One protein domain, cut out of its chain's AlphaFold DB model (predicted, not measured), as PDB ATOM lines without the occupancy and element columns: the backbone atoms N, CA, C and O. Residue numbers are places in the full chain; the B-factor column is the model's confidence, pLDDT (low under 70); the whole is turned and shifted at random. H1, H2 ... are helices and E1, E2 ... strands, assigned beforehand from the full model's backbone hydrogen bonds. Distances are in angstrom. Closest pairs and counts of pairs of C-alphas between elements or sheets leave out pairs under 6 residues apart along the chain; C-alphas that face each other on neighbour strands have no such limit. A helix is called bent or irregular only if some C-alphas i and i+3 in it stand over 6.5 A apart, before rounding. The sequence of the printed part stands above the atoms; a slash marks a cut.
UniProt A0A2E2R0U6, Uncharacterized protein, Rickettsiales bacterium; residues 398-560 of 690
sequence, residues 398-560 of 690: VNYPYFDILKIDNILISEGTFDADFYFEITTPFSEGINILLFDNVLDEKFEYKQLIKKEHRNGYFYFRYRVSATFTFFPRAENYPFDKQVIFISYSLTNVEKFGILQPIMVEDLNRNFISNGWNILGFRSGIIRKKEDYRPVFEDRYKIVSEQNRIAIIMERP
ATOM      1  N   VAL A 398     105.805  72.721 114.498       94.50
ATOM      2  CA  VAL A 398     106.311  71.452 113.960       94.50
ATOM      3  C   VAL A 398     107.262  71.707 112.795       94.50
ATOM      4  O   VAL A 398     106.963  72.539 111.938       94.50
ATOM      5  N   ASN A 399     108.371  70.971 112.757       95.81
ATOM      6  CA  ASN A 399     109.325  70.899 111.654       95.81
ATOM      7  C   ASN A 399     109.088  69.616 110.854       95.81
ATOM      8  O   ASN A 399     108.941  68.546 111.445       95.81
ATOM      9  N   TYR A 400     109.087  69.712 109.526       95.00
ATOM     10  CA  TYR A 400     108.786  68.601 108.622       95.00
ATOM     11  C   TYR A 400     110.029  68.216 107.810       95.00
ATOM     12  O   TYR A 400     110.293  68.854 106.785       95.00
ATOM     13  N   PRO A 401     110.814  67.226 108.271       95.06
ATOM     14  CA  PRO A 401     111.964  66.711 107.549       95.06
ATOM     15  C   PRO A 401     111.529  65.688 106.493       95.06
ATOM     16  O   PRO A 401     110.539  64.974 106.660       95.06
ATOM     17  N   TYR A 402     112.311  65.579 105.429       94.31
ATOM     18  CA  TYR A 402     112.167  64.570 104.393       94.31
ATOM     19  C   TYR A 402     113.546  64.171 103.860       94.31
ATOM     20  O   TYR A 402     114.422  65.020 103.684       94.31
ATOM     21  N   PHE A 403     113.738  62.873 103.629       93.88
ATOM     22  CA  PHE A 403     114.996  62.296 103.160       93.88
ATOM     23  C   PHE A 403     114.757  61.561 101.847       93.88
ATOM     24  O   PHE A 403     113.948  60.634 101.785       93.88
ATOM     25  N   ASP A 404     115.513  61.940 100.826       94.06
ATOM     26  CA  ASP A 404     115.596  61.228  99.556       94.06
ATOM     27  C   ASP A 404     117.010  60.664  99.402       94.06
ATOM     28  O   ASP A 404     117.955  61.374  99.046       94.06
ATOM     29  N   ILE A 405     117.162  59.395  99.780       94.00
ATOM     30  CA  ILE A 405     118.447  58.694  99.780       94.00
ATOM     31  C   ILE A 405     118.851  58.399  98.339       94.00
ATOM     32  O   ILE A 405     118.072  57.825  97.585       94.00
ATOM     33  N   LEU A 406     120.077  58.769  97.968       93.88
ATOM     34  CA  LEU A 406     120.624  58.552  96.628       93.88
ATOM     35  C   LEU A 406     121.548  57.336  96.601       93.88
ATOM     36  O   LEU A 406     121.493  56.520  95.675       93.88
ATOM     37  N   LYS A 407     122.402  57.222  97.621       94.50
ATOM     38  CA  LYS A 407     123.466  56.223  97.679       94.50
ATOM     39  C   LYS A 407     123.790  55.852  99.118       94.50
ATOM     40  O   LYS A 407     123.841  56.728  99.979       94.50
ATOM     41  N   ILE A 408     124.043  54.569  99.343       94.50
ATOM     42  CA  ILE A 408     124.619  54.033 100.574       94.50
ATOM     43  C   ILE A 408     125.766  53.111 100.193       94.50
ATOM     44  O   ILE A 408     125.550  52.084  99.549       94.50
ATOM     45  N   ASP A 409     126.963  53.467 100.641       91.56
ATOM     46  CA  ASP A 409     128.217  52.825 100.262       91.56
ATOM     47  C   ASP A 409     129.136  52.627 101.475       91.56
ATOM     48  O   ASP A 409     128.813  53.024 102.594       91.56
ATOM     49  N   ASN A 410     130.285  51.980 101.245       89.62
ATOM     50  CA  ASN A 410     131.375  51.840 102.216       89.62
ATOM     51  C   ASN A 410     130.908  51.354 103.597       89.62
ATOM     52  O   ASN A 410     131.323  51.867 104.628       89.62
ATOM     53  N   ILE A 411     130.028  50.348 103.623       90.44
ATOM     54  CA  ILE A 411     129.552  49.746 104.873       90.44
ATOM     55  C   ILE A 411     130.678  48.888 105.465       90.44
ATOM     56  O   ILE A 411     130.866  47.724 105.088       90.44
ATOM     57  N   LEU A 412     131.421  49.469 106.402       87.81
ATOM     58  CA  LEU A 412     132.552  48.861 107.091       87.81
ATOM     59  C   LEU A 412     132.085  48.256 108.417       87.81
ATOM     60  O   LEU A 412     131.852  48.943 109.407       87.81
ATOM     61  N   ILE A 413     131.968  46.927 108.455       84.88
ATOM     62  CA  ILE A 413     131.548  46.179 109.656       84.88
ATOM     63  C   ILE A 413     132.603  46.263 110.769       84.88
ATOM     64  O   ILE A 413     132.247  46.230 111.943       84.88
ATOM     65  N   SER A 414     133.888  46.358 110.417       81.06
ATOM     66  CA  SER A 414     135.000  46.472 111.371       81.06
ATOM     67  C   SER A 414     134.953  47.767 112.179       81.06
ATOM     68  O   SER A 414     135.232  47.748 113.372       81.06
ATOM     69  N   GLU A 415     134.595  48.870 111.526       84.12
ATOM     70  CA  GLU A 415     134.520  50.202 112.132       84.12
ATOM     71  C   GLU A 415     133.103  50.543 112.606       84.12
ATOM     72  O   GLU A 415     132.918  51.421 113.443       84.12
ATOM     73  N   GLY A 416     132.092  49.842 112.086       88.94
ATOM     74  CA  GLY A 416     130.693  50.182 112.309       88.94
ATOM     75  C   GLY A 416     130.309  51.486 111.618       88.94
ATOM     76  O   GLY A 416     129.539  52.256 112.183       88.94
ATOM     77  N   THR A 417     130.830  51.741 110.416       92.94
ATOM     78  CA  THR A 417     130.610  52.978 109.650       92.94
ATOM     79  C   THR A 417     130.001  52.698 108.274       92.94
ATOM     80  O   THR A 417     130.138  51.601 107.730       92.94
ATOM     81  N   PHE A 418     129.275  53.668 107.725       94.75
ATOM     82  CA  PHE A 418     128.789  53.648 106.345       94.75
ATOM     83  C   PHE A 418     128.684  55.069 105.793       94.75
ATOM     84  O   PHE A 418     128.409  56.002 106.547       94.75
ATOM     85  N   ASP A 419     128.840  55.221 104.482       95.44
ATOM     86  CA  ASP A 419     128.690  56.504 103.800       95.44
ATOM     87  C   ASP A 419     127.296  56.614 103.184       95.44
ATOM     88  O   ASP A 419     126.774  55.651 102.613       95.44
ATOM     89  N   ALA A 420     126.686  57.794 103.286       95.69
ATOM     90  CA  ALA A 420     125.392  58.076 102.684       95.69
ATOM     91  C   ALA A 420     125.363  59.437 101.984       95.69
ATOM     92  O   ALA A 420     125.711  60.465 102.565       95.69
ATOM     93  N   ASP A 421     124.838  59.425 100.758       95.69
ATOM     94  CA  ASP A 421     124.505  60.617  99.984       95.69
ATOM     95  C   ASP A 421     122.988  60.727  99.849       95.69
ATOM     96  O   ASP A 421     122.319  59.784  99.409       95.69
ATOM     97  N   PHE A 422     122.427  61.885 100.187       95.75
ATOM     98  CA  PHE A 422     120.984  62.105 100.118       95.75
ATOM     99  C   PHE A 422     120.613  63.570  99.888       95.75
ATOM    100  O   PHE A 422     121.364  64.493 100.217       95.75
ATOM    101  N   TYR A 423     119.420  63.797  99.337       96.75
ATOM    102  CA  TYR A 423     118.772  65.094  99.463       96.75
ATOM    103  C   TYR A 423     118.023  65.156 100.787       96.75
ATOM    104  O   TYR A 423     117.212  64.286 101.110       96.75
ATOM    105  N   PHE A 424     118.291  66.213 101.540       96.44
ATOM    106  CA  PHE A 424     117.580  66.527 102.764       96.44
ATOM    107  C   PHE A 424     116.687  67.738 102.531       96.44
ATOM    108  O   PHE A 424     117.163  68.807 102.144       96.44
ATOM    109  N   GLU A 425     115.393  67.580 102.763       96.25
ATOM    110  CA  GLU A 425     114.422  68.659 102.670       96.25
ATOM    111  C   GLU A 425     113.832  68.932 104.048       96.25
ATOM    112  O   GLU A 425     113.502  68.009 104.792       96.25
ATOM    113  N   ILE A 426     113.683  70.207 104.398       96.44
ATOM    114  CA  ILE A 426     113.032  70.591 105.646       96.44
ATOM    115  C   ILE A 426     112.107  71.776 105.426       96.44
ATOM    116  O   ILE A 426     112.499  72.813 104.889       96.44
ATOM    117  N   THR A 427     110.859  71.610 105.863       96.69
ATOM    118  CA  THR A 427     109.897  72.706 105.983       96.69
ATOM    119  C   THR A 427     109.780  73.083 107.453       96.69
ATOM    120  O   THR A 427     109.295  72.299 108.268       96.69
ATOM    121  N   THR A 428     110.260  74.270 107.808       96.50
ATOM    122  CA  THR A 428     110.417  74.715 109.201       96.50
ATOM    123  C   THR A 428     110.027  76.189 109.349       96.50
ATOM    124  O   THR A 428     110.225  76.951 108.407       96.50
ATOM    125  N   PRO A 429     109.464  76.640 110.486       94.44
ATOM    126  CA  PRO A 429     109.239  78.068 110.723       94.44
ATOM    127  C   PRO A 429     110.540  78.830 111.045       94.44
ATOM    128  O   PRO A 429     110.502  80.042 111.229       94.44
ATOM    129  N   PHE A 430     111.676  78.133 111.143       94.94
ATOM    130  CA  PHE A 430     112.960  78.697 111.542       94.94
ATOM    131  C   PHE A 430     113.853  78.960 110.332       94.94
ATOM    132  O   PHE A 430     113.961  78.150 109.410       94.94
ATOM    133  N   SER A 431     114.518  80.109 110.337       93.00
ATOM    134  CA  SER A 431     115.382  80.543 109.235       93.00
ATOM    135  C   SER A 431     116.730  79.812 109.192       93.00
ATOM    136  O   SER A 431     117.412  79.848 108.166       93.00
ATOM    137  N   GLU A 432     117.088  79.147 110.294       94.56
ATOM    138  CA  GLU A 432     118.320  78.389 110.505       94.56
ATOM    139  C   GLU A 432     118.412  77.114 109.640       94.56
ATOM    140  O   GLU A 432     119.509  76.605 109.417       94.56
ATOM    141  N   GLY A 433     117.290  76.611 109.107       93.44
ATOM    142  CA  GLY A 433     117.275  75.482 108.171       93.44
ATOM    143  C   GLY A 433     117.833  74.192 108.780       93.44
ATOM    144  O   GLY A 433     117.371  73.765 109.833       93.44
ATOM    145  N   ILE A 434     118.818  73.557 108.131       94.62
ATOM    146  CA  ILE A 434     119.434  72.303 108.618       94.62
ATOM    147  C   ILE A 434     120.089  72.440 110.002       94.62
ATOM    148  O   ILE A 434     120.128  71.466 110.742       94.62
ATOM    149  N   ASN A 435     120.508  73.646 110.404       94.12
ATOM    150  CA  ASN A 435     121.200  73.887 111.678       94.12
ATOM    151  C   ASN A 435     120.294  73.746 112.916       94.12
ATOM    152  O   ASN A 435     120.774  73.800 114.048       94.12
ATOM    153  N   ILE A 436     118.980  73.576 112.731       95.38
ATOM    154  CA  ILE A 436     118.083  73.220 113.841       95.38
ATOM    155  C   ILE A 436     118.183  71.735 114.211       95.38
ATOM    156  O   ILE A 436     117.633  71.329 115.234       95.38
ATOM    157  N   LEU A 437     118.840  70.925 113.373       94.81
ATOM    158  CA  LEU A 437     118.982  69.489 113.555       94.81
ATOM    159  C   LEU A 437     120.385  69.104 114.010       94.81
ATOM    160  O   LEU A 437     121.378  69.701 113.605       94.81
ATOM    161  N   LEU A 438     120.430  68.051 114.816       93.00
ATOM    162  CA  LEU A 438     121.626  67.302 115.162       93.00
ATOM    163  C   LEU A 438     121.509  65.913 114.531       93.00
ATOM    164  O   LEU A 438     120.505  65.235 114.744       93.00
ATOM    165  N   PHE A 439     122.516  65.477 113.776       93.88
ATOM    166  CA  PHE A 439     122.609  64.095 113.302       93.88
ATOM    167  C   PHE A 439     123.357  63.260 114.347       93.88
ATOM    168  O   PHE A 439     124.578  63.287 114.405       93.88
ATOM    169  N   ASP A 440     122.635  62.523 115.198       90.75
ATOM    170  CA  ASP A 440     123.200  61.966 116.442       90.75
ATOM    171  C   ASP A 440     124.282  60.890 116.235       90.75
ATOM    172  O   ASP A 440     124.949  60.496 117.191       90.75
ATOM    173  N   ASN A 441     124.385  60.322 115.033       93.75
ATOM    174  CA  ASN A 441     125.305  59.228 114.724       93.75
ATOM    175  C   ASN A 441     126.225  59.532 113.536       93.75
ATOM    176  O   ASN A 441     126.768  58.595 112.949       93.75
ATOM    177  N   VAL A 442     126.378  60.802 113.167       93.94
ATOM    178  CA  VAL A 442     127.337  61.219 112.142       93.94
ATOM    179  C   VAL A 442     128.752  61.283 112.720       93.94
ATOM    180  O   VAL A 442     128.930  61.522 113.911       93.94
ATOM    181  N   LEU A 443     129.765  61.047 111.889       90.56
ATOM    182  CA  LEU A 443     131.142  61.414 112.207       90.56
ATOM    183  C   LEU A 443     131.362  62.861 111.759       90.56
ATOM    184  O   LEU A 443     131.406  63.121 110.558       90.56
ATOM    185  N   ASP A 444     131.482  63.784 112.716       79.12
ATOM    186  CA  ASP A 444     131.510  65.237 112.465       79.12
ATOM    187  C   ASP A 444     132.564  65.660 111.428       79.12
ATOM    188  O   ASP A 444     132.299  66.510 110.583       79.12
ATOM    189  N   GLU A 445     133.736  65.016 111.432       76.50
ATOM    190  CA  GLU A 445     134.830  65.275 110.478       76.50
ATOM    191  C   GLU A 445     134.456  64.984 109.014       76.50
ATOM    192  O   GLU A 445     135.137  65.436 108.097       76.50
ATOM    193  N   LYS A 446     133.386  64.217 108.789       83.06
ATOM    194  CA  LYS A 446     132.918  63.767 107.475       83.06
ATOM    195  C   LYS A 446     131.460  64.145 107.240       83.06
ATOM    196  O   LYS A 446     130.729  63.371 106.632       83.06
ATOM    197  N   PHE A 447     131.008  65.291 107.743       90.94
ATOM    198  CA  PHE A 447     129.671  65.812 107.464       90.94
ATOM    199  C   PHE A 447     129.742  67.025 106.536       90.94
ATOM    200  O   PHE A 447     130.134  68.117 106.943       90.94
ATOM    201  N   GLU A 448     129.305  66.851 105.289       92.81
ATOM    202  CA  GLU A 448     129.249  67.927 104.304       92.81
ATOM    203  C   GLU A 448     127.821  68.145 103.810       92.81
ATOM    204  O   GLU A 448     127.092  67.208 103.469       92.81
ATOM    205  N   TYR A 449     127.409  69.410 103.710       94.50
ATOM    206  CA  TYR A 449     126.130  69.757 103.104       94.50
ATOM    207  C   TYR A 449     126.219  71.005 102.232       94.50
ATOM    208  O   TYR A 449     126.910  71.976 102.530       94.50
ATOM    209  N   LYS A 450     125.439  71.002 101.148       96.25
ATOM    210  CA  LYS A 450     125.266  72.147 100.251       96.25
ATOM    211  C   LYS A 450     123.796  72.516 100.166       96.25
ATOM    212  O   LYS A 450     122.973  71.699  99.753       96.25
ATOM    213  N   GLN A 451     123.460  73.759 100.506       97.25
ATOM    214  CA  GLN A 451     122.114  74.286 100.284       97.25
ATOM    215  C   GLN A 451     121.860  74.458  98.784       97.25
ATOM    216  O   GLN A 451     122.629  75.114  98.085       97.25
ATOM    217  N   LEU A 452     120.768  73.876  98.302       96.56
ATOM    218  CA  LEU A 452     120.327  73.961  96.911       96.56
ATOM    219  C   LEU A 452     119.173  74.945  96.750       96.56
ATOM    220  O   LEU A 452     119.128  75.693  95.780       96.56
ATOM    221  N   ILE A 453     118.227  74.934  97.693       96.38
ATOM    222  CA  ILE A 453     117.022  75.765  97.645       96.38
ATOM    223  C   ILE A 453     116.767  76.346  99.031       96.38
ATOM    224  O   ILE A 453     116.840  75.631 100.028       96.38
ATOM    225  N   LYS A 454     116.401  77.628  99.062       96.12
ATOM    226  CA  LYS A 454     115.743  78.297 100.185       96.12
ATOM    227  C   LYS A 454     114.605  79.134  99.614       96.12
ATOM    228  O   LYS A 454     114.844  79.971  98.749       96.12
ATOM    229  N   LYS A 455     113.376  78.900 100.068       95.25
ATOM    230  CA  LYS A 455     112.211  79.705  99.676       95.25
ATOM    231  C   LYS A 455     111.252  79.872 100.841       95.25
ATOM    232  O   LYS A 455     111.121  78.978 101.675       95.25
ATOM    233  N   GLU A 456     110.552  80.994 100.864       93.50
ATOM    234  CA  GLU A 456     109.421  81.163 101.765       93.50
ATOM    235  C   GLU A 456     108.273  80.232 101.361       93.50
ATOM    236  O   GLU A 456     108.043  79.920 100.188       93.50
ATOM    237  N   HIS A 457     107.570  79.748 102.370       89.88
ATOM    238  CA  HIS A 457     106.432  78.861 102.270       89.88
ATOM    239  C   HIS A 457     105.254  79.441 103.062       89.88
ATOM    240  O   HIS A 457     105.364  80.435 103.781       89.88
ATOM    241  N   ARG A 458     104.075  78.839 102.905       85.00
ATOM    242  CA  ARG A 458     102.846  79.337 103.539       85.00
ATOM    243  C   ARG A 458     102.958  79.327 105.069       85.00
ATOM    244  O   ARG A 458     103.663  78.505 105.640       85.00
ATOM    245  N   ASN A 459     102.205  80.215 105.719       81.25
ATOM    246  CA  ASN A 459     102.060  80.292 107.181       81.25
ATOM    247  C   ASN A 459     103.369  80.571 107.946       81.25
ATOM    248  O   ASN A 459     103.542  80.087 109.066       81.25
ATOM    249  N   GLY A 460     104.281  81.351 107.353       87.25
ATOM    250  CA  GLY A 460     105.551  81.727 107.985       87.25
ATOM    251  C   GLY A 460     106.552  80.575 108.076       87.25
ATOM    252  O   GLY A 460     107.381  80.555 108.978       87.25
ATOM    253  N   TYR A 461     106.431  79.588 107.187       94.88
ATOM    254  CA  TYR A 461     107.407  78.516 107.040       94.88
ATOM    255  C   TYR A 461     108.431  78.862 105.964       94.88
ATOM    256  O   TYR A 461     108.132  79.563 105.006       94.88
ATOM    257  N   PHE A 462     109.619  78.293 106.080       96.00
ATOM    258  CA  PHE A 462     110.645  78.250 105.053       96.00
ATOM    259  C   PHE A 462     110.790  76.811 104.571       96.00
ATOM    260  O   PHE A 462     110.709  75.865 105.356       96.00
ATOM    261  N   TYR A 463     111.009  76.650 103.272       97.56
ATOM    262  CA  TYR A 463     111.398  75.386 102.669       97.56
ATOM    263  C   TYR A 463     112.872  75.451 102.295       97.56
ATOM    264  O   TYR A 463     113.294  76.344 101.549       97.56
ATOM    265  N   PHE A 464     113.620  74.466 102.769       97.81
ATOM    266  CA  PHE A 464     115.014  74.268 102.424       97.81
ATOM    267  C   PHE A 464     115.212  72.911 101.763       97.81
ATOM    268  O   PHE A 464     114.590  71.924 102.158       97.81
ATOM    269  N   ARG A 465     116.129  72.865 100.798       98.00
ATOM    270  CA  ARG A 465     116.652  71.621 100.235       98.00
ATOM    271  C   ARG A 465     118.168  71.658 100.250       98.00
ATOM    272  O   ARG A 465     118.765  72.625  99.775       98.00
ATOM    273  N   TYR A 466     118.764  70.585 100.737       97.94
ATOM    274  CA  TYR A 466     120.198  70.376 100.843       97.94
ATOM    275  C   TYR A 466     120.590  69.097 100.109       97.94
ATOM    276  O   TYR A 466     119.803  68.156 100.034       97.94
ATOM    277  N   ARG A 467     121.813  69.053  99.585       97.69
ATOM    278  CA  ARG A 467     122.511  67.796  99.297       97.69
ATOM    279  C   ARG A 467     123.460  67.539 100.456       97.69
ATOM    280  O   ARG A 467     124.266  68.418 100.749       97.69
ATOM    281  N   VAL A 468     123.336  66.384 101.090       96.75
ATOM    282  CA  VAL A 468     124.154  65.965 102.228       96.75
ATOM    283  C   VAL A 468     124.979  64.757 101.801       96.75
ATOM    284  O   VAL A 468     124.444  63.853 101.156       96.75
ATOM    285  N   SER A 469     126.262  64.774 102.142       96.50
ATOM    286  CA  SER A 469     127.186  63.649 102.014       96.50
ATOM    287  C   SER A 469     127.840  63.453 103.370       96.50
ATOM    288  O   SER A 469     128.432  64.397 103.902       96.50
ATOM    289  N   ALA A 470     127.648  62.283 103.979       95.88
ATOM    290  CA  ALA A 470     128.207  62.045 105.300       95.88
ATOM    291  C   ALA A 470     128.491  60.581 105.633       95.88
ATOM    292  O   ALA A 470     127.822  59.676 105.131       95.88
ATOM    293  N   THR A 471     129.440  60.371 106.548       96.50
ATOM    294  CA  THR A 471     129.702  59.065 107.165       96.50
ATOM    295  C   THR A 471     128.947  58.935 108.486       96.50
ATOM    296  O   THR A 471     129.081  59.765 109.385       96.50
ATOM    297  N   PHE A 472     128.184  57.856 108.632       95.88
ATOM    298  CA  PHE A 472     127.388  57.544 109.814       95.88
ATOM    299  C   PHE A 472     127.888  56.282 110.509       95.88
ATOM    300  O   PHE A 472     128.397  55.355 109.883       95.88
ATOM    301  N   THR A 473     127.675  56.222 111.818       94.50
ATOM    302  CA  THR A 473     127.982  55.066 112.661       94.50
ATOM    303  C   THR A 473     126.750  54.184 112.870       94.50
ATOM    304  O   THR A 473     125.616  54.660 112.963       94.50
ATOM    305  N   PHE A 474     126.951  52.873 112.961       92.00
ATOM    306  CA  PHE A 474     125.912  51.887 113.249       92.00
ATOM    307  C   PHE A 474     126.454  50.760 114.138       92.00
ATOM    308  O   PHE A 474     127.626  50.739 114.501       92.00
ATOM    309  N   PHE A 475     125.589  49.816 114.523       88.88
ATOM    310  CA  PHE A 475     125.956  48.688 115.387       88.88
ATOM    311  C   PHE A 475     126.107  47.398 114.564       88.88
ATOM    312  O   PHE A 475     125.108  46.701 114.347       88.88
ATOM    313  N   PRO A 476     127.323  47.066 114.090       85.56
ATOM    314  CA  PRO A 476     127.549  45.910 113.234       85.56
ATOM    315  C   PRO A 476     127.333  44.583 113.967       85.56
ATOM    316  O   PRO A 476     127.685  44.413 115.135       85.56
ATOM    317  N   ARG A 477     126.797  43.595 113.244       81.38
ATOM    318  CA  ARG A 477     126.644  42.211 113.714       81.38
ATOM    319  C   ARG A 477     127.394  41.246 112.809       81.38
ATOM    320  O   ARG A 477     126.866  40.794 111.798       81.38
ATOM    321  N   ALA A 478     128.619  40.906 113.194       80.38
ATOM    322  CA  ALA A 478     129.493  40.033 112.411       80.38
ATOM    323  C   ALA A 478     129.251  38.525 112.627       80.38
ATOM    324  O   ALA A 478     129.816  37.704 111.914       80.38
ATOM    325  N   GLU A 479     128.405  38.136 113.589       80.06
ATOM    326  CA  GLU A 479     128.234  36.736 114.033       80.06
ATOM    327  C   GLU A 479     127.884  35.766 112.894       80.06
ATOM    328  O   GLU A 479     128.268  34.597 112.922       80.06
ATOM    329  N   ASN A 480     127.174  36.271 111.885       81.88
ATOM    330  CA  ASN A 480     126.702  35.508 110.739       81.88
ATOM    331  C   ASN A 480     127.495  35.747 109.453       81.88
ATOM    332  O   ASN A 480     127.094  35.239 108.410       81.88
ATOM    333  N   TYR A 481     128.592  36.503 109.503       82.44
ATOM    334  CA  TYR A 481     129.402  36.793 108.323       82.44
ATOM    335  C   TYR A 481     129.813  35.486 107.604       82.44
ATOM    336  O   TYR A 481     130.261  34.556 108.289       82.44
ATOM    337  N   PRO A 482     129.634  35.370 106.265       80.50
ATOM    338  CA  PRO A 482     129.243  36.408 105.295       80.50
ATOM    339  C   PRO A 482     127.737  36.416 104.933       80.50
ATOM    340  O   PRO A 482     127.336  37.016 103.940       80.50
ATOM    341  N   PHE A 483     126.892  35.714 105.690       81.31
ATOM    342  CA  PHE A 483     125.425  35.686 105.542       81.31
ATOM    343  C   PHE A 483     124.748  36.706 106.461       81.31
ATOM    344  O   PHE A 483     123.689  36.463 107.054       81.31
ATOM    345  N   ASP A 484     125.431  37.815 106.696       80.25
ATOM    346  CA  ASP A 484     125.048  38.764 107.708       80.25
ATOM    347  C   ASP A 484     123.945  39.707 107.216       80.25
ATOM    348  O   ASP A 484     123.880  40.115 106.054       80.25
ATOM    349  N   LYS A 485     123.055  40.040 108.154       86.31
ATOM    350  CA  LYS A 485     122.032  41.068 107.988       86.31
ATOM    351  C   LYS A 485     122.378  42.221 108.904       86.31
ATOM    352  O   LYS A 485     122.505  42.016 110.114       86.31
ATOM    353  N   GLN A 486     122.496  43.407 108.330       87.81
ATOM    354  CA  GLN A 486     122.819  44.627 109.055       87.81
ATOM    355  C   GLN A 486     121.605  45.544 109.121       87.81
ATOM    356  O   GLN A 486     120.726  45.522 108.257       87.81
ATOM    357  N   VAL A 487     121.566  46.351 110.177       91.06
ATOM    358  CA  VAL A 487     120.627  47.461 110.306       91.06
ATOM    359  C   VAL A 487     121.453  48.727 110.443       91.06
ATOM    360  O   VAL A 487     121.968  49.023 111.522       91.06
ATOM    361  N   ILE A 488     121.597  49.449 109.338       93.12
ATOM    362  CA  ILE A 488     122.178  50.791 109.343       93.12
ATOM    363  C   ILE A 488     121.072  51.804 109.630       93.12
ATOM    364  O   ILE A 488     119.890  51.506 109.432       93.12
ATOM    365  N   PHE A 489     121.424  52.988 110.115       94.12
ATOM    366  CA  PHE A 489     120.428  54.016 110.386       94.12
ATOM    367  C   PHE A 489     121.008  55.424 110.327       94.12
ATOM    368  O   PHE A 489     122.178  55.627 110.620       94.12
ATOM    369  N   ILE A 490     120.155  56.395 110.006       94.69
ATOM    370  CA  ILE A 490     120.416  57.824 110.192       94.69
ATOM    371  C   ILE A 490     119.587  58.265 111.398       94.69
ATOM    372  O   ILE A 490     118.363  58.109 111.388       94.69
ATOM    373  N   SER A 491     120.248  58.755 112.445       94.44
ATOM    374  CA  SER A 491     119.626  59.303 113.653       94.44
ATOM    375  C   SER A 491     119.672  60.818 113.602       94.44
ATOM    376  O   SER A 491     120.708  61.390 113.273       94.44
ATOM    377  N   TYR A 492     118.551  61.460 113.905       94.44
ATOM    378  CA  TYR A 492     118.464  62.909 113.921       94.44
ATOM    379  C   TYR A 492     117.484  63.412 114.986       94.44
ATOM    380  O   TYR A 492     116.427  62.823 115.250       94.44
ATOM    381  N   SER A 493     117.828  64.539 115.594       94.81
ATOM    382  CA  SER A 493     117.084  65.189 116.672       94.81
ATOM    383  C   SER A 493     117.125  66.712 116.504       94.81
ATOM    384  O   SER A 493     117.802  67.229 115.615       94.81
ATOM    385  N   LEU A 494     116.346  67.452 117.298       93.31
ATOM    386  CA  LEU A 494     116.451  68.914 117.337       93.31
ATOM    387  C   LEU A 494     117.594  69.313 118.269       93.31
ATOM    388  O   LEU A 494     117.684  68.788 119.376       93.31
ATOM    389  N   THR A 495     118.394  70.305 117.876       91.88
ATOM    390  CA  THR A 495     119.477  70.841 118.722       91.88
ATOM    391  C   THR A 495     118.953  71.438 120.031       91.88
ATOM    392  O   THR A 495     119.625  71.387 121.055       91.88
ATOM    393  N   ASN A 496     117.735  71.989 120.015       88.81
ATOM    394  CA  ASN A 496     117.026  72.450 121.205       88.81
ATOM    395  C   ASN A 496     115.506  72.333 121.000       88.81
ATOM    396  O   ASN A 496     114.913  73.104 120.243       88.81
ATOM    397  N   VAL A 497     114.870  71.380 121.689       85.94
ATOM    398  CA  VAL A 497     113.418  71.123 121.606       85.94
ATOM    399  C   VAL A 497     112.595  72.305 122.132       85.94
ATOM    400  O   VAL A 497     111.565  72.639 121.554       85.94
ATOM    401  N   GLU A 498     113.049  72.991 123.184       85.88
ATOM    402  CA  GLU A 498     112.312  74.132 123.742       85.88
ATOM    403  C   GLU A 498     112.275  75.327 122.783       85.88
ATOM    404  O   GLU A 498     111.261  76.024 122.698       85.88
ATOM    405  N   LYS A 499     113.365  75.548 122.037       90.25
ATOM    406  CA  LYS A 499     113.469  76.616 121.035       90.25
ATOM    407  C   LYS A 499     112.784  76.230 119.725       90.25
ATOM    408  O   LYS A 499     112.029  77.026 119.167       90.25
ATOM    409  N   PHE A 500     113.071  75.035 119.216       92.06
ATOM    410  CA  PHE A 500     112.697  74.628 117.862       92.06
ATOM    411  C   PHE A 500     111.420  73.778 117.794       92.06
ATOM    412  O   PHE A 500     110.969  73.434 116.704       92.06
ATOM    413  N   GLY A 501     110.779  73.481 118.925       91.56
ATOM    414  CA  GLY A 501     109.481  72.815 118.975       91.56
ATOM    415  C   GLY A 501     109.557  71.314 118.703       91.56
ATOM    416  O   GLY A 501     110.350  70.602 119.309       91.56
ATOM    417  N   ILE A 502     108.692  70.813 117.818       92.12
ATOM    418  CA  ILE A 502     108.505  69.375 117.578       92.12
ATOM    419  C   ILE A 502     109.047  68.997 116.201       92.12
ATOM    420  O   ILE A 502     108.921  69.749 115.234       92.12
ATOM    421  N   LEU A 503     109.623  67.804 116.096       93.25
ATOM    422  CA  LEU A 503     110.091  67.234 114.840       93.25
ATOM    423  C   LEU A 503     109.133  66.136 114.376       93.25
ATOM    424  O   LEU A 503     108.868  65.196 115.122       93.25
ATOM    425  N   GLN A 504     108.606  66.255 113.156       92.62
ATOM    426  CA  GLN A 504     107.744  65.231 112.573       92.62
ATOM    427  C   GLN A 504     108.547  63.938 112.343       92.62
ATOM    428  O   GLN A 504     109.522  63.959 111.583       92.62
ATOM    429  N   PRO A 505     108.120  62.803 112.923       88.94
ATOM    430  CA  PRO A 505     108.689  61.507 112.587       88.94
ATOM    431  C   PRO A 505     108.302  61.131 111.157       88.94
ATOM    432  O   PRO A 505     107.149  61.298 110.741       88.94
ATOM    433  N   ILE A 506     109.267  60.615 110.403       88.88
ATOM    434  CA  ILE A 506     109.045  60.192 109.019       88.88
ATOM    435  C   ILE A 506     108.338  58.842 109.021       88.88
ATOM    436  O   ILE A 506     108.746  57.922 109.728       88.88
ATOM    437  N   MET A 507     107.284  58.717 108.222       83.12
ATOM    438  CA  MET A 507     106.578  57.451 108.052       83.12
ATOM    439  C   MET A 507     107.332  56.565 107.059       83.12
ATOM    440  O   MET A 507     107.928  57.050 106.098       83.12
ATOM    441  N   VAL A 508     107.308  55.247 107.271       83.50
ATOM    442  CA  VAL A 508     108.025  54.287 106.409       83.50
ATOM    443  C   VAL A 508     107.530  54.353 104.958       83.50
ATOM    444  O   VAL A 508     108.287  54.096 104.023       83.50
ATOM    445  N   GLU A 509     106.264  54.708 104.760       79.50
ATOM    446  CA  GLU A 509     105.629  54.870 103.455       79.50
ATOM    447  C   GLU A 509     106.149  56.080 102.665       79.50
ATOM    448  O   GLU A 509     105.972  56.114 101.447       79.50
ATOM    449  N   ASP A 510     106.785  57.048 103.328       82.44
ATOM    450  CA  ASP A 510     107.336  58.247 102.690       82.44
ATOM    451  C   ASP A 510     108.806  58.080 102.267       82.44
ATOM    452  O   ASP A 510     109.328  58.910 101.524       82.44
ATOM    453  N   LEU A 511     109.474  57.001 102.688       85.88
ATOM    454  CA  LEU A 511     110.874  56.744 102.350       85.88
ATOM    455  C   LEU A 511     111.034  56.263 100.903       85.88
ATOM    456  O   LEU A 511     110.345  55.336 100.459       85.88
ATOM    457  N   ASN A 512     112.006  56.840 100.190       82.56
ATOM    458  CA  ASN A 512     112.429  56.334  98.889       82.56
ATOM    459  C   ASN A 512     113.094  54.952  99.053       82.56
ATOM    460  O   ASN A 512     113.993  54.766  99.871       82.56
ATOM    461  N   ARG A 513     112.627  53.971  98.273       83.00
ATOM    462  CA  ARG A 513     113.118  52.582  98.303       83.00
ATOM    463  C   ARG A 513     114.146  52.281  97.218       83.00
ATOM    464  O   ARG A 513     114.752  51.216  97.251       83.00
ATOM    465  N   ASN A 514     114.318  53.199  96.271       85.50
ATOM    466  CA  ASN A 514     115.161  53.018  95.103       85.50
ATOM    467  C   ASN A 514     116.392  53.908  95.243       85.50
ATOM    468  O   ASN A 514     116.343  55.097  94.933       85.50
ATOM    469  N   PHE A 515     117.487  53.315  95.701       89.88
ATOM    470  CA  PHE A 515     118.791  53.959  95.767       89.88
ATOM    471  C   PHE A 515     119.898  52.935  95.544       89.88
ATOM    472  O   PHE A 515     119.665  51.725  95.567       89.88
ATOM    473  N   ILE A 516     121.108  53.428  95.298       90.50
ATOM    474  CA  ILE A 516     122.270  52.582  95.038       90.50
ATOM    475  C   ILE A 516     122.800  52.047  96.373       90.50
ATOM    476  O   ILE A 516     123.192  52.834  97.232       90.50
ATOM    477  N   SER A 517     122.816  50.723  96.540       89.31
ATOM    478  CA  SER A 517     123.393  50.027  97.698       89.31
ATOM    479  C   SER A 517     124.464  49.035  97.235       89.31
ATOM    480  O   SER A 517     124.191  47.850  97.017       89.31
ATOM    481  N   ASN A 518     125.689  49.516  97.018       82.56
ATOM    482  CA  ASN A 518     126.747  48.690  96.435       82.56
ATOM    483  C   ASN A 518     127.109  47.512  97.353       82.56
ATOM    484  O   ASN A 518     127.532  47.694  98.491       82.56
ATOM    485  N   GLY A 519     126.954  46.284  96.847       82.00
ATOM    486  CA  GLY A 519     127.295  45.065  97.588       82.00
ATOM    487  C   GLY A 519     126.297  44.668  98.680       82.00
ATOM    488  O   GLY A 519     126.636  43.822  99.505       82.00
ATOM    489  N   TRP A 520     125.085  45.237  98.692       89.00
ATOM    490  CA  TRP A 520     124.037  44.928  99.672       89.00
ATOM    491  C   TRP A 520     122.646  44.897  99.039       89.00
ATOM    492  O   TRP A 520     122.308  45.731  98.204       89.00
ATOM    493  N   ASN A 521     121.815  43.960  99.490       89.69
ATOM    494  CA  ASN A 521     120.404  43.865  99.131       89.69
ATOM    495  C   ASN A 521     119.544  44.522 100.213       89.69
ATOM    496  O   ASN A 521     119.658  44.181 101.391       89.69
ATOM    497  N   ILE A 522     118.643  45.421  99.822       90.12
ATOM    498  CA  ILE A 522     117.719  46.087 100.747       90.12
ATOM    499  C   ILE A 522     116.544  45.147 101.045       90.12
ATOM    500  O   ILE A 522     115.801  44.755 100.149       90.12
ATOM    501  N   LEU A 523     116.349  44.806 102.320       87.25
ATOM    502  CA  LEU A 523     115.245  43.960 102.783       87.25
ATOM    503  C   LEU A 523     114.039  44.768 103.267       87.25
ATOM    504  O   LEU A 523     112.907  44.288 103.219       87.25
ATOM    505  N   GLY A 524     114.261  45.978 103.782       87.88
ATOM    506  CA  GLY A 524     113.176  46.832 104.243       87.88
ATOM    507  C   GLY A 524     113.628  48.004 105.098       87.88
ATOM    508  O   GLY A 524     114.812  48.200 105.352       87.88
ATOM    509  N   PHE A 525     112.641  48.762 105.567       88.62
ATOM    510  CA  PHE A 525     112.839  50.012 106.289       88.62
ATOM    511  C   PHE A 525     112.110  50.001 107.624       88.62
ATOM    512  O   PHE A 525     111.132  49.272 107.837       88.62
ATOM    513  N   ARG A 526     112.611  50.825 108.532       89.00
ATOM    514  CA  ARG A 526     112.053  51.108 109.847       89.00
ATOM    515  C   ARG A 526     112.199  52.603 110.060       89.00
ATOM    516  O   ARG A 526     113.231  53.169 109.723       89.00
ATOM    517  N   SER A 527     111.165  53.245 110.571       91.06
ATOM    518  CA  SER A 527     111.197  54.681 110.825       91.06
ATOM    519  C   SER A 527     110.324  55.007 112.017       91.06
ATOM    520  O   SER A 527     109.278  54.382 112.200       91.06
ATOM    521  N   GLY A 528     110.787  55.929 112.850       90.69
ATOM    522  CA  GLY A 528     110.076  56.340 114.050       90.69
ATOM    523  C   GLY A 528     110.999  56.913 115.114       90.69
ATOM    524  O   GLY A 528     112.172  57.200 114.868       90.69
ATOM    525  N   ILE A 529     110.449  57.048 116.315       91.19
ATOM    526  CA  ILE A 529     111.124  57.643 117.465       91.19
ATOM    527  C   ILE A 529     111.762  56.555 118.329       91.19
ATOM    528  O   ILE A 529     111.196  55.476 118.548       91.19
ATOM    529  N   ILE A 530     112.949  56.855 118.845       90.56
ATOM    530  CA  ILE A 530     113.590  56.155 119.952       90.56
ATOM    531  C   ILE A 530     113.665  57.103 121.132       90.56
ATOM    532  O   ILE A 530     114.116  58.238 121.005       90.56
ATOM    533  N   ARG A 531     113.254  56.587 122.284       88.06
ATOM    534  CA  ARG A 531     113.404  57.252 123.567       88.06
ATOM    535  C   ARG A 531     114.597  56.676 124.303       88.06
ATOM    536  O   ARG A 531     114.789  55.458 124.314       88.06
ATOM    537  N   LYS A 532     115.370  57.547 124.936       87.06
ATOM    538  CA  LYS A 532     116.430  57.170 125.864       87.06
ATOM    539  C   LYS A 532     116.220  57.899 127.173       87.06
ATOM    540  O   LYS A 532     115.761  59.033 127.198       87.06
ATOM    541  N   LYS A 533     116.546  57.211 128.257       87.19
ATOM    542  CA  LYS A 533     116.555  57.772 129.600       87.19
ATOM    543  C   LYS A 533     117.987  58.189 129.910       87.19
ATOM    544  O   LYS A 533     118.883  57.351 129.871       87.19
ATOM    545  N   GLU A 534     118.182  59.475 130.150       85.25
ATOM    546  CA  GLU A 534     119.475  60.090 130.423       85.25
ATOM    547  C   GLU A 534     119.554  60.490 131.893       85.25
ATOM    548  O   GLU A 534     118.671  61.181 132.403       85.25
ATOM    549  N   ASP A 535     120.617  60.050 132.564       85.12
ATOM    550  CA  ASP A 535     120.871  60.353 133.968       85.12
ATOM    551  C   ASP A 535     121.757  61.597 134.077       85.12
ATOM    552  O   ASP A 535     122.939  61.558 133.726       85.12
ATOM    553  N   TYR A 536     121.211  62.681 134.622       82.38
ATOM    554  CA  TYR A 536     121.945  63.912 134.884       82.38
ATOM    555  C   TYR A 536     122.371  63.972 136.352       82.38
ATOM    556  O   TYR A 536     121.597  63.709 137.277       82.38
ATOM    557  N   ARG A 537     123.649  64.300 136.564       87.00
ATOM    558  CA  ARG A 537     124.268  64.460 137.889       87.00
ATOM    559  C   ARG A 537     125.012  65.796 137.954       87.00
ATOM    560  O   ARG A 537     126.243  65.796 137.983       87.00
ATOM    561  N   PRO A 538     124.287  66.923 137.891       84.94
ATOM    562  CA  PRO A 538     124.893  68.236 138.079       84.94
ATOM    563  C   PRO A 538     125.585  68.316 139.447       84.94
ATOM    564  O   PRO A 538     125.182  67.660 140.404       84.94
ATOM    565  N   VAL A 539     126.652  69.112 139.537       86.88
ATOM    566  CA  VAL A 539     127.455  69.238 140.769       86.88
ATOM    567  C   VAL A 539     126.698  69.989 141.872       86.88
ATOM    568  O   VAL A 539     126.893  69.698 143.048       86.88
ATOM    569  N   PHE A 540     125.833  70.935 141.496       88.56
ATOM    570  CA  PHE A 540     125.164  71.865 142.417       88.56
ATOM    571  C   PHE A 540     123.640  71.697 142.490       88.56
ATOM    572  O   PHE A 540     122.978  72.479 143.167       88.56
ATOM    573  N   GLU A 541     123.075  70.701 141.810       82.12
ATOM    574  CA  GLU A 541     121.633  70.441 141.806       82.12
ATOM    575  C   GLU A 541     121.369  68.959 142.102       82.12
ATOM    576  O   GLU A 541     122.271  68.117 142.026       82.12
ATOM    577  N   ASP A 542     120.125  68.629 142.440       82.88
ATOM    578  CA  ASP A 542     119.728  67.237 142.629       82.88
ATOM    579  C   ASP A 542     119.896  66.439 141.335       82.88
ATOM    580  O   ASP A 542     119.742  66.953 140.226       82.88
ATOM    581  N   ARG A 543     120.145  65.135 141.474       83.94
ATOM    582  CA  ARG A 543     120.137  64.226 140.325       83.94
ATOM    583  C   ARG A 543     118.737  64.188 139.728       83.94
ATOM    584  O   ARG A 543     117.749  64.120 140.456       83.94
ATOM    585  N   TYR A 544     118.668  64.172 138.408       82.31
ATOM    586  CA  TYR A 544     117.403  64.064 137.700       82.31
ATOM    587  C   TYR A 544     117.567  63.246 136.424       82.31
ATOM    588  O   TYR A 544     118.678  63.057 135.920       82.31
ATOM    589  N   LYS A 545     116.450  62.743 135.902       84.31
ATOM    590  CA  LYS A 545     116.426  61.983 134.653       84.31
ATOM    591  C   LYS A 545     115.608  62.703 133.593       84.31
ATOM    592  O   LYS A 545     114.485  63.121 133.856       84.31
ATOM    593  N   ILE A 546     116.153  62.809 132.383       82.88
ATOM    594  CA  ILE A 546     115.439  63.330 131.209       82.88
ATOM    595  C   ILE A 546     115.186  62.184 130.234       82.88
ATOM    596  O   ILE A 546     116.010  61.283 130.079       82.88
ATOM    597  N   VAL A 547     114.036  62.221 129.560       84.56
ATOM    598  CA  VAL A 547     113.792  61.373 128.393       84.56
ATOM    599  C   VAL A 547     114.129  62.163 127.137       84.56
ATOM    600  O   VAL A 547     113.438  63.129 126.817       84.56
ATOM    601  N   SER A 548     115.177  61.751 126.428       85.06
ATOM    602  CA  SER A 548     115.525  62.299 125.119       85.06
ATOM    603  C   SER A 548     114.855  61.499 124.003       85.06
ATOM    604  O   SER A 548     114.697  60.275 124.087       85.06
ATOM    605  N   GLU A 549     114.432  62.199 122.949       88.38
ATOM    606  CA  GLU A 549     113.788  61.619 121.772       88.38
ATOM    607  C   GLU A 549     114.653  61.835 120.530       88.38
ATOM    608  O   GLU A 549     115.031  62.957 120.199       88.38
ATOM    609  N   GLN A 550     114.939  60.744 119.824       91.50
ATOM    610  CA  GLN A 550     115.682  60.739 118.567       91.50
ATOM    611  C   GLN A 550     114.811  60.118 117.481       91.50
ATOM    612  O   GLN A 550     114.250  59.036 117.679       91.50
ATOM    613  N   ASN A 551     114.717  60.756 116.319       93.56
ATOM    614  CA  ASN A 551     114.118  60.129 115.146       93.56
ATOM    615  C   ASN A 551     115.177  59.282 114.451       93.56
ATOM    616  O   ASN A 551     116.324  59.710 114.329       93.56
ATOM    617  N   ARG A 552     114.815  58.086 113.977       93.12
ATOM    618  CA  ARG A 552     115.720  57.303 113.130       93.12
ATOM    619  C   ARG A 552     115.037  56.748 111.903       93.12
ATOM    620  O   ARG A 552     113.924  56.235 111.986       93.12
ATOM    621  N   ILE A 553     115.782  56.765 110.807       93.31
ATOM    622  CA  ILE A 553     115.496  56.011 109.592       93.31
ATOM    623  C   ILE A 553     116.466  54.838 109.581       93.31
ATOM    624  O   ILE A 553     117.666  55.035 109.431       93.31
ATOM    625  N   ALA A 554     115.956  53.630 109.773       92.31
ATOM    626  CA  ALA A 554     116.725  52.396 109.772       92.31
ATOM    627  C   ALA A 554     116.466  51.590 108.494       92.31
ATOM    628  O   ALA A 554     115.325  51.424 108.058       92.31
ATOM    629  N   ILE A 555     117.539  51.056 107.921       92.56
ATOM    630  CA  ILE A 555     117.540  50.306 106.666       92.56
ATOM    631  C   ILE A 555     118.104  48.926 106.963       92.56
ATOM    632  O   ILE A 555     119.212  48.776 107.481       92.56
ATOM    633  N   ILE A 556     117.304  47.910 106.665       90.31
ATOM    634  CA  ILE A 556     117.651  46.509 106.867       90.31
ATOM    635  C   ILE A 556     118.244  46.003 105.561       90.31
ATOM    636  O   ILE A 556     117.569  46.022 104.531       90.31
ATOM    637  N   MET A 557     119.485  45.533 105.617       90.00
ATOM    638  CA  MET A 557     120.231  45.095 104.443       90.00
ATOM    639  C   MET A 557     120.841  43.712 104.658       90.00
ATOM    640  O   MET A 557     121.148  43.323 105.785       90.00
ATOM    641  N   GLU A 558     121.021  42.969 103.573       88.12
ATOM    642  CA  GLU A 558     121.626  41.637 103.550       88.12
ATOM    643  C   GLU A 558     122.751  41.578 102.526       88.12
ATOM    644  O   GLU A 558     122.614  42.076 101.407       88.12
ATOM    645  N   ARG A 559     123.866  40.954 102.906       84.50
ATOM    646  CA  ARG A 559     124.982  40.751 101.988       84.50
ATOM    647  C   ARG A 559     124.609  39.698 100.931       84.50
ATOM    648  O   ARG A 559     124.149  38.614 101.298       84.50
ATOM    649  N   PRO A 560     124.843  39.949  99.629       80.06
ATOM    650  CA  PRO A 560     124.779  38.915  98.607       80.06
ATOM    651  C   PRO A 560     125.934  37.938  98.854       80.06
ATOM    652  O   PRO A 560     127.099  38.219  98.584       80.06
TER     653      PRO A 560
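Overview. This is residues 398 to 560 of the 690 residues of an uncharacterized protein of Rickettsiales bacterium (UniProt A0A2E2R0U6). A four-stranded sheet, E1 E2 E4 E3, with sharply bent strands, is partly face to face with a three-stranded sheet, E5 E7 E6, as a sandwich with crossed strands. The far part of the hairpin E6 and E7 reaches well beyond the sandwich as a long arm, its tip at residues 537 to 543. The printed part has 163 residues, with elements in the order E1 E2 H1 E3 E4 E5 H2 E6 E7; both sheets are antiparallel and the class is mostly strand. It is compact, with a radius of gyration of the C-alphas of 17.2 A and spans of 47 by 45 by 30 A.

Arrangement. The larger sheet, twisted, runs E1, residues 398 to 412, E2, residues 417 to 428, E4, residues 461 to 473, and E3, residues 442 to 457. E1 and E2 form a hairpin, with N 404 and O 423 2.9 A apart. E2 and E4 have N 422 and O 468 at 3.0 A; the hairpin E3 and E4 has N 450 and O 467 at 2.9 A. The strands bend by 81 degrees at residue 409 in E1, 67 at 421 in E2, 109 at 445 in E3 and 75 at 469 in E4. The other sheet, also twisted, runs E5, residues 485 to 494, E7, residues 544 to 558, and E6, residues 521 to 536. N 490 and O 553 of E5 and E7 are 2.9 A apart, and N 532 and O 548 of the hairpin E6 and E7 are 2.9 A apart. In the sandwich, two sheets face to face, the strands of the one stand at 68 degrees to those of the other; the closest C-alphas of E4 and E5 are those of Phe 472 and Ile 490, 7.0 A apart. H1, residues 433 to 436, only grazes the larger sheet, and H2, residues 497 to 500, is on neither sheet. Both are too short for an O i to N i+4 pair. E2, H1, E3 and E5, H2, E6 are split strand-helix-strand units, two same-way strands with another between them in the sheet, each with a right-handed crossover.

Along the chain. E1 begins at C-alpha 398 (106.311, 71.452, 113.960) and measures 35.3 A. E6 measures 41.0 A and E7 41.1 A; E7 ends at C-alpha 558 (121.626, 41.637, 103.550).

Size, cuts and confidence. The two C-alphas farthest apart, those of Phe 540 and Pro 560, are 54.8 A apart. The links E4 to E5 and H2 to E6 are long; in the latter, residues 502 to 503 pair in parallel with 398 to 399 of E1, and 516 to 517 with 407 to 408. The printed part has no cut, and no printed residue is under 70 in pLDDT.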